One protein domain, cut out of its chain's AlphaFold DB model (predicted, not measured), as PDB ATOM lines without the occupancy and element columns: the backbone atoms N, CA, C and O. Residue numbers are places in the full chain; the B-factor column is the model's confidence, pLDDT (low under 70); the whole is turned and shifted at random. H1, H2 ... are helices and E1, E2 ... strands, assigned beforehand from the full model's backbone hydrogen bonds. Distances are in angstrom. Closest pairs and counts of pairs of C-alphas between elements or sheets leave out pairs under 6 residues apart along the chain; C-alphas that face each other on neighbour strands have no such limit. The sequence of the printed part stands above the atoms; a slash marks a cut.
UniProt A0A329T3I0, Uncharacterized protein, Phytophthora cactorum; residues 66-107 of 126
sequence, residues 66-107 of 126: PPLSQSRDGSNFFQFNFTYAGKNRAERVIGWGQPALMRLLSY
ATOM      1  N   PRO A  66      28.073  -6.790 -78.044       56.62
ATOM      2  CA  PRO A  66      27.332  -7.850 -77.392       56.62
ATOM      3  C   PRO A  66      25.865  -7.791 -77.848       56.62
ATOM      4  O   PRO A  66      25.414  -6.752 -78.325       56.62
ATOM      5  N   PRO A  67      25.056  -8.843 -77.629       53.50
ATOM      6  CA  PRO A  67      23.617  -8.841 -77.939       53.50
ATOM      7  C   PRO A  67      22.814  -7.699 -77.278       53.50
ATOM      8  O   PRO A  67      21.671  -7.467 -77.650       53.50
ATOM      9  N   LEU A  68      23.403  -6.944 -76.340       53.69
ATOM     10  CA  LEU A  68      22.833  -5.701 -75.800       53.69
ATOM     11  C   LEU A  68      22.710  -4.582 -76.848       53.69
ATOM     12  O   LEU A  68      21.945  -3.646 -76.643       53.69
ATOM     13  N   SER A  69      23.431  -4.670 -77.969       58.75
ATOM     14  CA  SER A  69      23.248  -3.777 -79.111       58.75
ATOM     15  C   SER A  69      22.115  -4.224 -80.032       58.75
ATOM     16  O   SER A  69      21.993  -3.657 -81.109       58.75
ATOM     17  N   GLN A  70      21.319  -5.238 -79.683       60.53
ATOM     18  CA  GLN A  70      20.163  -5.656 -80.475       60.53
ATOM     19  C   GLN A  70      18.865  -5.319 -79.750       60.53
ATOM     20  O   GLN A  70      18.654  -5.657 -78.587       60.53
ATOM     21  N   SER A  71      17.981  -4.629 -80.459       64.88
ATOM     22  CA  SER A  71      16.604  -4.409 -80.042       64.88
ATOM     23  C   SER A  71      15.821  -5.722 -80.094       64.88
ATOM     24  O   SER A  71      16.231  -6.702 -80.718       64.88
ATOM     25  N   ARG A  72      14.657  -5.749 -79.437       65.94
ATOM     26  CA  ARG A  72      13.767  -6.919 -79.388       65.94
ATOM     27  C   ARG A  72      13.310  -7.384 -80.775       65.94
ATOM     28  O   ARG A  72      12.979  -8.549 -80.948       65.94
ATOM     29  N   ASP A  73      13.288  -6.469 -81.738       72.06
ATOM     30  CA  ASP A  73      12.973  -6.716 -83.148       72.06
ATOM     31  C   ASP A  73      14.183  -7.200 -83.974       72.06
ATOM     32  O   ASP A  73      14.067  -7.388 -85.182       72.06
ATOM     33  N   GLY A  74      15.343  -7.407 -83.341       66.81
ATOM     34  CA  GLY A  74      16.579  -7.832 -83.995       66.81
ATOM     35  C   GLY A  74      17.337  -6.706 -84.699       66.81
ATOM     36  O   GLY A  74      18.372  -6.969 -85.313       66.81
ATOM     37  N   SER A  75      16.866  -5.456 -84.622       70.06
ATOM     38  CA  SER A  75      17.597  -4.314 -85.176       70.06
ATOM     39  C   SER A  75      18.813  -3.962 -84.318       70.06
ATOM     40  O   SER A  75      18.773  -4.037 -83.091       70.06
ATOM     41  N   ASN A  76      19.914  -3.568 -84.961       70.31
ATOM     42  CA  ASN A  76      21.112  -3.142 -84.246       70.31
ATOM     43  C   ASN A  76      20.969  -1.687 -83.768       70.31
ATOM     44  O   ASN A  76      20.527  -0.807 -84.509       70.31
ATOM     45  N   PHE A  77      21.406  -1.421 -82.545       74.00
ATOM     46  CA  PHE A  77      21.640  -0.086 -82.026       74.00
ATOM     47  C   PHE A  77      22.907   0.500 -82.647       74.00
ATOM     48  O   PHE A  77      23.905  -0.195 -82.848       74.00
ATOM     49  N   PHE A  78      22.884   1.803 -82.907       71.25
ATOM     50  CA  PHE A  78      24.078   2.543 -83.276       71.25
ATOM     51  C   PHE A  78      24.970   2.695 -82.047       71.25
ATOM     52  O   PHE A  78      24.540   3.270 -81.048       71.25
ATOM     53  N   GLN A  79      26.201   2.200 -82.112       75.94
ATOM     54  CA  GLN A  79      27.193   2.423 -81.069       75.94
ATOM     55  C   GLN A  79      27.982   3.689 -81.396       75.94
ATOM     56  O   GLN A  79      28.604   3.776 -82.453       75.94
ATOM     57  N   PHE A  80      27.991   4.652 -80.479       76.25
ATOM     58  CA  PHE A  80      28.917   5.776 -80.545       76.25
ATOM     59  C   PHE A  80      30.042   5.570 -79.536       76.25
ATOM     60  O   PHE A  80      29.834   5.055 -78.437       76.25
ATOM     61  N   ASN A  81      31.247   5.964 -79.932       81.00
ATOM     62  CA  ASN A  81      32.438   5.877 -79.106       81.00
ATOM     63  C   ASN A  81      33.217   7.181 -79.262       81.00
ATOM     64  O   ASN A  81      33.712   7.487 -80.347       81.00
ATOM     65  N   PHE A  82      33.267   7.966 -78.192       81.00
ATOM     66  CA  PHE A  82      33.907   9.271 -78.175       81.00
ATOM     67  C   PHE A  82      34.973   9.314 -77.087       81.00
ATOM     68  O   PHE A  82      34.683   9.084 -75.913       81.00
ATOM     69  N   THR A  83      36.204   9.634 -77.479       85.38
ATOM     70  CA  THR A  83      37.341   9.798 -76.567       85.38
ATOM     71  C   THR A  83      37.684  11.278 -76.465       85.38
ATOM     72  O   THR A  83      37.777  11.959 -77.485       85.38
ATOM     73  N   TYR A  84      37.910  11.773 -75.251       86.38
ATOM     74  CA  TYR A  84      38.277  13.161 -74.990       86.38
ATOM     75  C   TYR A  84      39.388  13.265 -73.944       86.38
ATOM     76  O   TYR A  84      39.643  12.337 -73.173       86.38
ATOM     77  N   ALA A  85      40.091  14.397 -73.935       91.31
ATOM     78  CA  ALA A  85      41.128  14.666 -72.948       91.31
ATOM     79  C   ALA A  85      40.479  15.029 -71.602       91.31
ATOM     80  O   ALA A  85      39.931  16.120 -71.449       91.31
ATOM     81  N   GLY A  86      40.526  14.105 -70.641       86.38
ATOM     82  CA  GLY A  86      40.160  14.362 -69.250       86.38
ATOM     83  C   GLY A  86      41.290  15.057 -68.484       86.38
ATOM     84  O   GLY A  86      42.371  15.302 -69.022       86.38
ATOM     85  N   LYS A  87      41.069  15.354 -67.195       84.69
ATOM     86  CA  LYS A  87      42.045  16.103 -66.369       84.69
ATOM     87  C   LYS A  87      43.403  15.405 -66.239       84.69
ATOM     88  O   LYS A  87      44.428  16.073 -66.290       84.69
ATOM     89  N   ASN A  88      43.401  14.081 -66.064       88.50
ATOM     90  CA  ASN A  88      44.614  13.298 -65.775       88.50
ATOM     91  C   ASN A  88      44.862  12.158 -66.776       88.50
ATOM     92  O   ASN A  88      45.930  11.553 -66.770       88.50
ATOM     93  N   ARG A  89      43.864  11.810 -67.595       85.81
ATOM     94  CA  ARG A  89      43.921  10.716 -68.572       85.81
ATOM     95  C   ARG A  89      42.923  10.962 -69.697       85.81
ATOM     96  O   ARG A  89      41.994  11.748 -69.534       85.81
ATOM     97  N   ALA A  90      43.097  10.263 -70.815       83.31
ATOM     98  CA  ALA A  90      42.047  10.176 -71.820       83.31
ATOM     99  C   ALA A  90      40.812   9.506 -71.201       83.31
ATOM    100  O   ALA A  90      40.913   8.439 -70.590       83.31
ATOM    101  N   GLU A  91      39.663  10.152 -71.341       82.94
ATOM    102  CA  GLU A  91      38.367   9.642 -70.913       82.94
ATOM    103  C   GLU A  91      37.550   9.259 -72.142       82.94
ATOM    104  O   GLU A  91      37.780   9.752 -73.248       82.94
ATOM    105  N   ARG A  92      36.615   8.328 -71.966       81.31
ATOM    106  CA  ARG A  92      35.841   7.776 -73.074       81.31
ATOM    107  C   ARG A  92      34.386   7.618 -72.686       81.31
ATOM    108  O   ARG A  92      34.088   7.114 -71.607       81.31
ATOM    109  N   VAL A  93      33.500   7.985 -73.601       81.12
ATOM    110  CA  VAL A  93      32.068   7.703 -73.533       81.12
ATOM    111  C   VAL A  93      31.732   6.705 -74.630       81.12
ATOM    112  O   VAL A  93      31.986   6.958 -75.807       81.12
ATOM    113  N   ILE A  94      31.153   5.574 -74.238       77.50
ATOM    114  CA  ILE A  94      30.469   4.668 -75.161       77.50
ATOM    115  C   ILE A  94      28.989   4.721 -74.834       77.50
ATOM    116  O   ILE A  94      28.613   4.638 -73.665       77.50
ATOM    117  N   GLY A  95      28.162   4.804 -75.866       76.94
ATOM    118  CA  GLY A  95      26.736   4.584 -75.719       76.94
ATOM    119  C   GLY A  95      26.129   3.925 -76.945       76.94
ATOM    120  O   GLY A  95      26.769   3.776 -77.988       76.94
ATOM    121  N   TRP A  96      24.870   3.533 -76.792       80.38
ATOM    122  CA  TRP A  96      24.065   2.909 -77.832       80.38
ATOM    123  C   TRP A  96      22.794   3.723 -78.031       80.38
ATOM    124  O   TRP A  96      22.120   4.077 -77.067       80.38
ATOM    125  N   GLY A  97      22.473   4.030 -79.283       79.06
ATOM    126  CA  GLY A  97      21.291   4.789 -79.669       79.06
ATOM    127  C   GLY A  97      20.439   4.000 -80.653       79.06
ATOM    128  O   GLY A  97      20.951   3.452 -81.629       79.06
ATOM    129  N   GLN A  98      19.130   3.936 -80.416       79.12
ATOM    130  CA  GLN A  98      18.216   3.342 -81.388       79.12
ATOM    131  C   GLN A  98      18.224   4.215 -82.656       79.12
ATOM    132  O   GLN A  98      17.997   5.423 -82.541       79.12
ATOM    133  N   PRO A  99      18.430   3.659 -83.866       77.38
ATOM    134  CA  PRO A  99      18.531   4.463 -85.088       77.38
ATOM    135  C   PRO A  99      17.307   5.354 -85.341       77.38
ATOM    136  O   PRO A  99      17.446   6.502 -85.761       77.38
ATOM    137  N   ALA A 100      16.107   4.857 -85.022       81.25
ATOM    138  CA  ALA A 100      14.870   5.631 -85.119       81.25
ATOM    139  C   ALA A 100      14.880   6.862 -84.195       81.25
ATOM    140  O   ALA A 100      14.490   7.946 -84.625       81.25
ATOM    141  N   LEU A 101      15.383   6.716 -82.965       80.94
ATOM    142  CA  LEU A 101      15.520   7.818 -82.012       80.94
ATOM    143  C   LEU A 101      16.593   8.815 -82.468       80.94
ATOM    144  O   LEU A 101      16.356  10.017 -82.447       80.94
ATOM    145  N   MET A 102      17.740   8.331 -82.951       81.69
ATOM    146  CA  MET A 102      18.801   9.193 -83.490       81.69
ATOM    147  C   MET A 102      18.302  10.042 -84.664       81.69
ATOM    148  O   MET A 102      18.624  11.224 -84.753       81.69
ATOM    149  N   ARG A 103      17.459   9.473 -85.536       83.12
ATOM    150  CA  ARG A 103      16.824  10.226 -86.624       83.12
ATOM    151  C   ARG A 103      15.893  11.314 -86.092       83.12
ATOM    152  O   ARG A 103      15.918  12.418 -86.622       83.12
ATOM    153  N   LEU A 104      15.107  11.034 -85.050       86.31
ATOM    154  CA  LEU A 104      14.252  12.048 -84.425       86.31
ATOM    155  C   LEU A 104      15.083  13.217 -83.882       86.31
ATOM    156  O   LEU A 104      14.702  14.363 -84.073       86.31
ATOM    157  N   LEU A 105      16.249  12.938 -83.296       83.94
ATOM    158  CA  LEU A 105      17.159  13.968 -82.781       83.94
ATOM    159  C   LEU A 105      17.817  14.833 -83.868       83.94
ATOM    160  O   LEU A 105      18.369  15.878 -83.544       83.94
ATOM    161  N   SER A 106      17.769  14.427 -85.142       84.44
ATOM    162  CA  SER A 106      18.278  15.242 -86.256       84.44
ATOM    163  C   SER A 106      17.300  16.312 -86.750       84.44
ATOM    164  O   SER A 106      17.685  17.152 -87.564       84.44
ATOM    165  N   TYR A 107      16.043  16.292 -86.294       91.56
ATOM    166  CA  TYR A 107      15.072  17.322 -86.654       91.56
ATOM    167  C   TYR A 107      15.324  18.621 -85.883       91.56
ATOM    168  O   TYR A 107      15.822  18.613 -84.758       91.56
TER     169      TYR A 107
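Overview. This is residues 66 to 107 of the 126 residues of an uncharacterized protein of Phytophthora cactorum (UniProt A0A329T3I0). A long two-stranded hairpin, E1 and E2, reaches out like an arm, with the short helix H1 set crosswise at its base and the unnamed stretch 66 to 77 leading into the same end. At the hairpin's far end residues 85 to 90 stick out. The printed part has 42 residues, with two named strands and one named helix in the order E1, E2, H1; the sheet, E1 - E2, is antiparallel and the class is mixed, helices and strands. The whole is flat and only just loose, close to extended, with a radius of gyration of the C-alphas of 13.4 A and spans of 41 by 29 by 8 A.

Along the chain. Start at Pro 66 and pass residues 66 to 77, which hold no named element. Find C-alpha 78 at (24.078, 2.543, -83.276); there E1 begins, residues 78 to 85, 23.3 A long. E2, residues 90 to 97, runs 22.8 A from C-alpha 90 at (42.047, 10.176, -71.820). H1, residues 99 to 105, spans 9.9 A and ends at C-alpha 105, (17.159, 13.968, -82.781).

Arrangement. Look first at E1 and E2, an antiparallel hairpin with 163 degrees between their directions. C-alphas 83 and 92 face each other at 4.3 A. N 78 and O 97, 2.8 A, and N 91 and O 84, 2.9 A, are within hydrogen-bond range. For E1 and H1, the closest C-alphas are those of Phe 78 and Pro 99, 6.1 A apart. In H1 every O i to N i+4 pair is within hydrogen-bond range.

Size, cuts and confidence. The C-alphas farthest apart are those of Asp 73 and Asn 88, 41.3 A. The printed part has no cut, and the links E1 to E2 and E2 to H1 are tight. Mean pLDDT of the printed part is 77.0; look for values under 70 at residues 66 to 72 and residue 74.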